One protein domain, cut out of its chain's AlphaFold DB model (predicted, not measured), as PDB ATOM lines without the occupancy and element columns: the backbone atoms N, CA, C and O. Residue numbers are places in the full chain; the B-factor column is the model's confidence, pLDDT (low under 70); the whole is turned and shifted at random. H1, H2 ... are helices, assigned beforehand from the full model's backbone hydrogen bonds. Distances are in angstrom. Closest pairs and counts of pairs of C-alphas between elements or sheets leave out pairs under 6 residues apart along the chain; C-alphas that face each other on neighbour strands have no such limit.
ATOM      1  N   PRO A  51     128.565 129.070 160.131       91.12
ATOM      2  CA  PRO A  51     127.423 128.946 159.224       91.12
ATOM      3  C   PRO A  51     126.126 129.508 159.836       91.12
ATOM      4  O   PRO A  51     125.186 128.771 160.133       91.12
ATOM      5  N   PHE A  52     126.040 130.831 160.003       89.82
ATOM      6  CA  PHE A  52     124.877 131.495 160.620       89.82
ATOM      7  C   PHE A  52     123.538 131.181 159.941       89.82
ATOM      8  O   PHE A  52     122.509 131.144 160.602       89.82
ATOM      9  N   HIS A  53     123.535 130.941 158.630       88.53
ATOM     10  CA  HIS A  53     122.316 130.626 157.880       88.53
ATOM     11  C   HIS A  53     121.775 129.211 158.153       88.53
ATOM     12  O   HIS A  53     120.635 128.924 157.807       88.53
ATOM     13  N   ALA A  54     122.588 128.305 158.704       90.85
ATOM     14  CA  ALA A  54     122.170 126.942 159.041       90.85
ATOM     15  C   ALA A  54     121.704 126.826 160.501       90.85
ATOM     16  O   ALA A  54     121.120 125.817 160.895       90.85
ATOM     17  N   ASP A  55     121.970 127.849 161.309       92.36
ATOM     18  CA  ASP A  55     121.685 127.849 162.732       92.36
ATOM     19  C   ASP A  55     120.272 128.374 163.015       92.36
ATOM     20  O   ASP A  55     119.988 129.571 162.925       92.36
ATOM     21  N   ARG A  56     119.370 127.456 163.378       91.37
ATOM     22  CA  ARG A  56     117.966 127.774 163.663       91.37
ATOM     23  C   ARG A  56     117.798 128.671 164.890       91.37
ATOM     24  O   ARG A  56     116.886 129.496 164.899       91.37
ATOM     25  N   GLU A  57     118.641 128.527 165.915       90.84
ATOM     26  CA  GLU A  57     118.546 129.349 167.127       90.84
ATOM     27  C   GLU A  57     118.922 130.793 166.823       90.84
ATOM     28  O   GLU A  57     118.210 131.720 167.217       90.84
ATOM     29  N   PHE A  58     120.007 130.976 166.066       92.72
ATOM     30  CA  PHE A  58     120.430 132.292 165.608       92.72
ATOM     31  C   PHE A  58     119.355 132.953 164.739       92.72
ATOM     32  O   PHE A  58     118.998 134.100 164.990       92.72
ATOM     33  N   LEU A  59     118.803 132.233 163.755       92.17
ATOM     34  CA  LEU A  59     117.774 132.775 162.862       92.17
ATOM     35  C   LEU A  59     116.475 133.126 163.596       92.17
ATOM     36  O   LEU A  59     115.890 134.163 163.306       92.17
ATOM     37  N   SER A  60     116.048 132.304 164.558       90.88
ATOM     38  CA  SER A  60     114.882 132.592 165.404       90.88
ATOM     39  C   SER A  60     115.102 133.852 166.251       90.88
ATOM     40  O   SER A  60     114.266 134.754 166.266       90.88
ATOM     41  N   GLY A  61     116.270 133.965 166.896       92.07
ATOM     42  CA  GLY A  61     116.636 135.157 167.661       92.07
ATOM     43  C   GLY A  61     116.731 136.408 166.787       92.07
ATOM     44  O   GLY A  61     116.232 137.465 167.162       92.07
ATOM     45  N   LEU A  62     117.308 136.287 165.591       92.94
ATOM     46  CA  LEU A  62     117.396 137.385 164.635       92.94
ATOM     47  C   LEU A  62     116.009 137.812 164.135       92.94
ATOM     48  O   LEU A  62     115.739 139.005 164.067       92.94
ATOM     49  N   ALA A  63     115.117 136.859 163.855       91.84
ATOM     50  CA  ALA A  63     113.736 137.136 163.474       91.84
ATOM     51  C   ALA A  63     112.960 137.861 164.586       91.84
ATOM     52  O   ALA A  63     112.219 138.803 164.313       91.84
ATOM     53  N   ALA A  64     113.197 137.497 165.850       92.08
ATOM     54  CA  ALA A  64     112.638 138.213 166.993       92.08
ATOM     55  C   ALA A  64     113.173 139.654 167.104       92.08
ATOM     56  O   ALA A  64     112.388 140.569 167.344       92.08
ATOM     57  N   ILE A  65     114.477 139.878 166.884       91.33
ATOM     58  CA  ILE A  65     115.091 141.222 166.892       91.33
ATOM     59  C   ILE A  65     114.543 142.090 165.746       91.33
ATOM     60  O   ILE A  65     114.345 143.290 165.918       91.33
ATOM     61  N   LEU A  66     114.273 141.485 164.590       91.32
ATOM     62  CA  LEU A  66     113.679 142.155 163.434       91.32
ATOM     63  C   LEU A  66     112.169 142.423 163.588       91.32
ATOM     64  O   LEU A  66     111.599 143.153 162.782       91.32
ATOM     65  N   GLY A  67     111.532 141.882 164.631       88.26
ATOM     66  CA  GLY A  67     110.118 142.103 164.940       88.26
ATOM     67  C   GLY A  67     109.154 141.111 164.285       88.26
ATOM     68  O   GLY A  67     107.949 141.348 164.295       88.26
ATOM     69  N   HIS A  68     109.654 140.002 163.739       86.97
ATOM     70  CA  HIS A  68     108.847 139.010 163.035       86.97
ATOM     71  C   HIS A  68     109.127 137.573 163.547       86.97
ATOM     72  O   HIS A  68     109.641 136.722 162.827       86.97
ATOM     73  N   PRO A  69     108.799 137.248 164.811       84.70
ATOM     74  CA  PRO A  69     109.168 135.964 165.424       84.70
ATOM     75  C   PRO A  69     108.573 134.729 164.719       84.70
ATOM     76  O   PRO A  69     109.162 133.652 164.784       84.70
ATOM     77  N   ASP A  70     107.439 134.885 164.029       83.07
ATOM     78  CA  ASP A  70     106.719 133.792 163.359       83.07
ATOM     79  C   ASP A  70     107.119 133.590 161.888       83.07
ATOM     80  O   ASP A  70     106.788 132.565 161.289       83.07
ATOM     81  N   THR A  71     107.842 134.543 161.288       82.57
ATOM     82  CA  THR A  71     108.295 134.457 159.894       82.57
ATOM     83  C   THR A  71     109.819 134.471 159.815       82.57
ATOM     84  O   THR A  71     110.465 135.269 160.492       82.57
ATOM     85  N   PRO A  72     110.447 133.617 158.989       80.08
ATOM     86  CA  PRO A  72     111.890 133.677 158.792       80.08
ATOM     87  C   PRO A  72     112.278 135.014 158.151       80.08
ATOM     88  O   PRO A  72     111.600 135.476 157.234       80.08
ATOM     89  N   ALA A  73     113.382 135.609 158.615       83.67
ATOM     90  CA  ALA A  73     113.909 136.852 158.053       83.67
ATOM     91  C   ALA A  73     114.126 136.706 156.551       83.67
ATOM     92  O   ALA A  73     114.818 135.780 156.107       83.67
ATOM     93  N   THR A  74     113.557 137.616 155.763       86.19
ATOM     94  CA  THR A  74     113.813 137.599 154.328       86.19
ATOM     95  C   THR A  74     115.267 138.017 154.059       86.19
ATOM     96  O   THR A  74     115.844 138.837 154.785       86.19
ATOM     97  N   PRO A  75     115.913 137.488 153.005       85.15
ATOM     98  CA  PRO A  75     117.280 137.880 152.656       85.15
ATOM     99  C   PRO A  75     117.392 139.358 152.243       85.15
ATOM    100  O   PRO A  75     118.497 139.897 152.166       85.15
ATOM    101  N   GLU A  76     116.271 140.011 151.935       89.57
ATOM    102  CA  GLU A  76     116.201 141.443 151.656       89.57
ATOM    103  C   GLU A  76     116.300 142.276 152.933       89.57
ATOM    104  O   GLU A  76     117.186 143.127 153.024       89.57
ATOM    105  N   GLU A  77     115.507 141.953 153.956       89.74
ATOM    106  CA  GLU A  77     115.585 142.604 155.271       89.74
ATOM    107  C   GLU A  77     116.961 142.419 155.915       89.74
ATOM    108  O   GLU A  77     117.505 143.348 156.515       89.74
ATOM    109  N   LEU A  78     117.569 141.240 155.736       88.17
ATOM    110  CA  LEU A  78     118.915 140.951 156.229       88.17
ATOM    111  C   LEU A  78     119.979 141.876 155.615       88.17
ATOM    112  O   LEU A  78     120.959 142.228 156.271       88.17
ATOM    113  N   ARG A  79     119.804 142.256 154.346       89.70
ATOM    114  CA  ARG A  79     120.723 143.150 153.630       89.70
ATOM    115  C   ARG A  79     120.488 144.607 154.008       89.70
ATOM    116  O   ARG A  79     121.459 145.333 154.200       89.70
ATOM    117  N   GLU A  80     119.227 145.014 154.131       92.14
ATOM    118  CA  GLU A  80     118.853 146.352 154.594       92.14
ATOM    119  C   GLU A  80     119.420 146.622 155.997       92.14
ATOM    120  O   GLU A  80     120.032 147.659 156.238       92.14
ATOM    121  N   LYS A  81     119.302 145.646 156.904       91.52
ATOM    122  CA  LYS A  81     119.702 145.765 158.314       91.52
ATOM    123  C   LYS A  81     121.045 145.088 158.600       91.52
ATOM    124  O   LYS A  81     121.230 144.457 159.637       91.52
ATOM    125  N   SER A  82     121.997 145.216 157.676       92.05
ATOM    126  CA  SER A  82     123.301 144.533 157.744       92.05
ATOM    127  C   SER A  82     124.112 144.826 159.017       92.05
ATOM    128  O   SER A  82     124.753 143.913 159.539       92.05
ATOM    129  N   ASP A  83     124.041 146.047 159.554       93.06
ATOM    130  CA  ASP A  83     124.711 146.433 160.807       93.06
ATOM    131  C   ASP A  83     124.142 145.673 162.018       93.06
ATOM    132  O   ASP A  83     124.868 145.036 162.781       93.06
ATOM    133  N   LEU A  84     122.810 145.607 162.111       92.67
ATOM    134  CA  LEU A  84     122.100 144.846 163.140       92.67
ATOM    135  C   LEU A  84     122.408 143.347 163.049       92.67
ATOM    136  O   LEU A  84     122.606 142.676 164.062       92.67
ATOM    137  N   VAL A  85     122.479 142.817 161.828       93.01
ATOM    138  CA  VAL A  85     122.853 141.420 161.578       93.01
ATOM    139  C   VAL A  85     124.277 141.155 162.045       93.01
ATOM    140  O   VAL A  85     124.523 140.128 162.674       93.01
ATOM    141  N   LEU A  86     125.215 142.062 161.767       93.31
ATOM    142  CA  LEU A  86     126.592 141.938 162.226       93.31
ATOM    143  C   LEU A  86     126.673 141.968 163.755       93.31
ATOM    144  O   LEU A  86     127.283 141.078 164.350       93.31
ATOM    145  N   GLN A  87     125.997 142.922 164.392       93.85
ATOM    146  CA  GLN A  87     125.908 143.006 165.846       93.85
ATOM    147  C   GLN A  87     125.343 141.710 166.447       93.85
ATOM    148  O   GLN A  87     125.921 141.157 167.384       93.85
ATOM    149  N   ALA A  88     124.261 141.174 165.873       93.77
ATOM    150  CA  ALA A  88     123.667 139.916 166.312       93.77
ATOM    151  C   ALA A  88     124.629 138.728 166.142       93.77
ATOM    152  O   ALA A  88     124.698 137.871 167.024       93.77
ATOM    153  N   ARG A  89     125.402 138.669 165.047       92.70
ATOM    154  CA  ARG A  89     126.424 137.627 164.825       92.70
ATOM    155  C   ARG A  89     127.526 137.681 165.883       92.70
ATOM    156  O   ARG A  89     127.851 136.647 166.471       92.70
ATOM    157  N   CYS A  90     128.063 138.872 166.146       92.65
ATOM    158  CA  CYS A  90     129.072 139.102 167.182       92.65
ATOM    159  C   CYS A  90     128.537 138.713 168.568       92.65
ATOM    160  O   CYS A  90     129.178 137.951 169.294       92.65
ATOM    161  N   PHE A  91     127.322 139.145 168.910       91.98
ATOM    162  CA  PHE A  91     126.678 138.796 170.176       91.98
ATOM    163  C   PHE A  91     126.445 137.285 170.319       91.98
ATOM    164  O   PHE A  91     126.763 136.697 171.353       91.98
ATOM    165  N   TYR A  92     125.942 136.631 169.268       92.72
ATOM    166  CA  TYR A  92     125.670 135.195 169.279       92.72
ATOM    167  C   TYR A  92     126.935 134.375 169.545       92.72
ATOM    168  O   TYR A  92     126.919 133.477 170.387       92.72
ATOM    169  N   LEU A  93     128.046 134.709 168.879       90.68
ATOM    170  CA  LEU A  93     129.321 134.032 169.114       90.68
ATOM    171  C   LEU A  93     129.907 134.338 170.490       90.68
ATOM    172  O   LEU A  93     130.436 133.429 171.119       90.68
ATOM    173  N   SER A  94     129.745 135.564 170.992       91.46
ATOM    174  CA  SER A  94     130.145 135.916 172.362       91.46
ATOM    175  C   SER A  94     129.446 135.026 173.385       91.46
ATOM    176  O   SER A  94     130.091 134.435 174.246       91.46
ATOM    177  N   ARG A  95     128.127 134.849 173.226       89.68
ATOM    178  CA  ARG A  95     127.316 133.975 174.082       89.68
ATOM    179  C   ARG A  95     127.718 132.507 173.939       89.68
ATOM    180  O   ARG A  95     127.821 131.806 174.937       89.68
ATOM    181  N   LYS A  96     127.939 132.043 172.706       87.53
ATOM    182  CA  LYS A  96     128.260 130.640 172.403       87.53
ATOM    183  C   LYS A  96     129.655 130.223 172.873       87.53
ATOM    184  O   LYS A  96     129.855 129.059 173.195       87.53
ATOM    185  N   LEU A  97     130.601 131.155 172.887       85.29
ATOM    186  CA  LEU A  97     131.982 130.936 173.319       85.29
ATOM    187  C   LEU A  97     132.234 131.409 174.759       85.29
ATOM    188  O   LEU A  97     133.374 131.360 175.211       85.29
ATOM    189  N   ASN A  98     131.190 131.870 175.463       86.49
ATOM    190  CA  ASN A  98     131.266 132.413 176.820       86.49
ATOM    191  C   ASN A  98     132.334 133.516 176.973       86.49
ATOM    192  O   ASN A  98     133.072 133.544 177.956       86.49
ATOM    193  N   ILE A  99     132.423 134.415 175.989       84.27
ATOM    194  CA  ILE A  99     133.376 135.530 175.986       84.27
ATOM    195  C   ILE A  99     132.751 136.713 176.728       84.27
ATOM    196  O   ILE A  99     131.691 137.204 176.337       84.27
ATOM    197  N   ASP A 100     133.442 137.174 177.768       83.39
ATOM    198  CA  ASP A 100     133.114 138.370 178.539       83.39
ATOM    199  C   ASP A 100     134.354 139.284 178.574       83.39
ATOM    200  O   ASP A 100     135.414 138.837 179.026       83.39
ATOM    201  N   PRO A 101     134.295 140.528 178.056       80.72
ATOM    202  CA  PRO A 101     133.131 141.229 177.505       80.72
ATOM    203  C   PRO A 101     132.693 140.715 176.120       80.72
ATOM    204  O   PRO A 101     133.511 140.165 175.378       80.72
ATOM    205  N   PRO A 102     131.419 140.922 175.729       86.04
ATOM    206  CA  PRO A 102     130.937 140.545 174.408       86.04
ATOM    207  C   PRO A 102     131.719 141.252 173.298       86.04
ATOM    208  O   PRO A 102     132.183 142.383 173.443       86.04
ATOM    209  N   ILE A 103     131.833 140.569 172.165       87.85
ATOM    210  CA  ILE A 103     132.513 141.048 170.969       87.85
ATOM    211  C   ILE A 103     131.821 142.316 170.463       87.85
ATOM    212  O   ILE A 103     130.668 142.274 170.031       87.85
ATOM    213  N   ASP A 104     132.555 143.427 170.476       91.38
ATOM    214  CA  ASP A 104     132.107 144.693 169.907       91.38
ATOM    215  C   ASP A 104     132.172 144.635 168.364       91.38
ATOM    216  O   ASP A 104     133.253 144.377 167.808       91.38
ATOM    217  N   PRO A 105     131.056 144.874 167.643       91.37
ATOM    218  CA  PRO A 105     131.058 144.914 166.182       91.37
ATOM    219  C   PRO A 105     132.042 145.947 165.611       91.37
ATOM    220  O   PRO A 105     132.656 145.680 164.578       91.37
ATOM    221  N   ALA A 106     132.271 147.083 166.284       92.28
ATOM    222  CA  ALA A 106     133.215 148.097 165.811       92.28
ATOM    223  C   ALA A 106     134.660 147.570 165.807       92.28
ATOM    224  O   ALA A 106     135.395 147.747 164.833       92.28
ATOM    225  N   LYS A 107     135.051 146.839 166.857       90.83
ATOM    226  CA  LYS A 107     136.374 146.202 166.957       90.83
ATOM    227  C   LYS A 107     136.580 145.102 165.930       90.83
ATOM    228  O   LYS A 107     137.671 144.972 165.371       90.83
ATOM    229  N   TYR A 108     135.528 144.344 165.648       90.45
ATOM    230  CA  TYR A 108     135.549 143.366 164.573       90.45
ATOM    231  C   TYR A 108     135.753 144.031 163.198       90.45
ATOM    232  O   TYR A 108     136.572 143.556 162.412       90.45
ATOM    233  N   LEU A 109     135.082 145.156 162.916       91.84
ATOM    234  CA  LEU A 109     135.257 145.903 161.663       91.84
ATOM    235  C   LEU A 109     136.680 146.471 161.507       91.84
ATOM    236  O   LEU A 109     137.249 146.383 160.418       91.84
ATOM    237  N   GLU A 110     137.285 146.997 162.579       91.94
ATOM    238  CA  GLU A 110     138.690 147.448 162.586       91.94
ATOM    239  C   GLU A 110     139.656 146.306 162.221       91.94
ATOM    240  O   GLU A 110     140.558 146.467 161.387       91.94
ATOM    241  N   TRP A 111     139.446 145.127 162.815       89.86
ATOM    242  CA  TRP A 111     140.235 143.934 162.519       89.86
ATOM    243  C   TRP A 111     140.018 143.445 161.087       89.86
ATOM    244  O   TRP A 111     140.991 143.184 160.383       89.86
ATOM    245  N   ALA A 112     138.771 143.391 160.613       89.71
ATOM    246  CA  ALA A 112     138.450 142.965 159.253       89.71
ATOM    247  C   ALA A 112     139.072 143.904 158.203       89.71
ATOM    248  O   ALA A 112     139.630 143.448 157.203       89.71
ATOM    249  N   GLY A 113     139.054 145.218 158.459       90.30
ATOM    250  CA  GLY A 113     139.732 146.209 157.623       90.30
ATOM    251  C   GLY A 113     141.256 146.055 157.627       90.30
ATOM    252  O   GLY A 113     141.897 146.243 156.593       90.30
ATOM    253  N   SER A 114     141.840 145.671 158.763       88.36
ATOM    254  CA  SER A 114     143.275 145.387 158.879       88.36
ATOM    255  C   SER A 114     143.662 144.106 158.133       88.36
ATOM    256  O   SER A 114     144.643 144.120 157.393       88.36
ATOM    257  N   GLN A 115     142.844 143.051 158.231       83.80
ATOM    258  CA  GLN A 115     143.024 141.791 157.500       83.80
ATOM    259  C   GLN A 115     142.991 141.996 155.981       83.80
ATOM    260  O   GLN A 115     143.856 141.498 155.260       83.80
ATOM    261  N   ALA A 116     142.043 142.802 155.489       83.06
ATOM    262  CA  ALA A 116     141.955 143.138 154.069       83.06
ATOM    263  C   ALA A 116     143.204 143.884 153.561       83.06
ATOM    264  O   ALA A 116     143.649 143.647 152.439       83.06
ATOM    265  N   ARG A 117     143.805 144.750 154.391       76.46
ATOM    266  CA  ARG A 117     145.036 145.485 154.048       76.46
ATOM    267  C   ARG A 117     146.274 144.589 154.048       76.46
ATOM    268  O   ARG A 117     147.146 144.766 153.200       76.46
ATOM    269  N   SER A 118     146.358 143.619 154.955       68.50
ATOM    270  CA  SER A 118     147.461 142.649 154.977       68.50
ATOM    271  C   SER A 118     147.391 141.618 153.846       68.50
ATOM    272  O   SER A 118     148.427 141.087 153.456       68.50
TER     273      SER A 118
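This is residues 51 to 118 of the 319 residues of an uncharacterized protein of Cladophialophora carrionii (UniProt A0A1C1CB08). One long helix, H3, stands in the middle of a loose row of parts: H1 lies on one side of it at a steep angle, and H4 begins beside it on the other side and runs away as an arm whose residues 110 to 118 stick out. The short helix H2 sits near the start of H3, and residues 97 to 104 fold back from the end of H3 to the start of H4. The printed part has 68 residues with four named helices, in the order H1, H2, H3, H4, and no named strand; its class is all helix. It is only just compact, close to loose, with a radius of gyration of the C-alphas of 13.1 A, and its C-alphas span 41 by 27 by 19 A.

H3, the longest helix, holds residues 82 to 96 and measures 20.8 A from first to last C-alpha, from Ser 82 at (123.301, 144.533, 157.744) to Lys 96 at (128.260, 130.640, 172.403). H2, residues 75 to 80, comes before it and is short. H1 holds residues 56 to 65 and measures 14.1 A. H4 holds residues 105 to 118 and measures 20.0 A, ending with C-alpha 118 at (147.461, 142.649, 154.977).

H1 and H3 only just touch, with 3 pairs of C-alphas within 8 A. Their closest C-alphas are those of Leu 62 and Ala 88, 7.0 A apart. The two run opposite ways at a steep tilt of 50 degrees. H3 and H4 also only just touch, with 3 pairs within 8 A, through residues 86 to 90 of H3 and residue 105 of H4 alone. The closest C-alphas there are those of Gln 87 and Pro 105, 5.5 A apart, and the lines of the two helices are about perpendicular, at 80 degrees. H2 and H3 are close but not clearly touching: their closest C-alphas, those of Leu 78 and Val 85, are 6.7 A apart. Their lines stand at 71 degrees, only just about perpendicular. H1 and H2 are apart, although they follow each other in the chain. H4 is apart from both H1 and H2. In H1, H2, H3 and H4 every O i to N i+4 pair is within hydrogen-bond range.

The two C-alphas farthest apart are those of Asp 70 and Ser 118, at 42.5 A. Residues 110 to 118, which belong to H4, stand free; without them the body of 59 residues spans 31 by 21 by 20 A. The printed part has no cut. The link from H2 to H3, one residue, is tight; the links from H1 to H2, 9 residues, and from H3 to H4, 8 residues, are short. The mean pLDDT of the printed part is 89.0, and residue 118 is the one printed residue under 70.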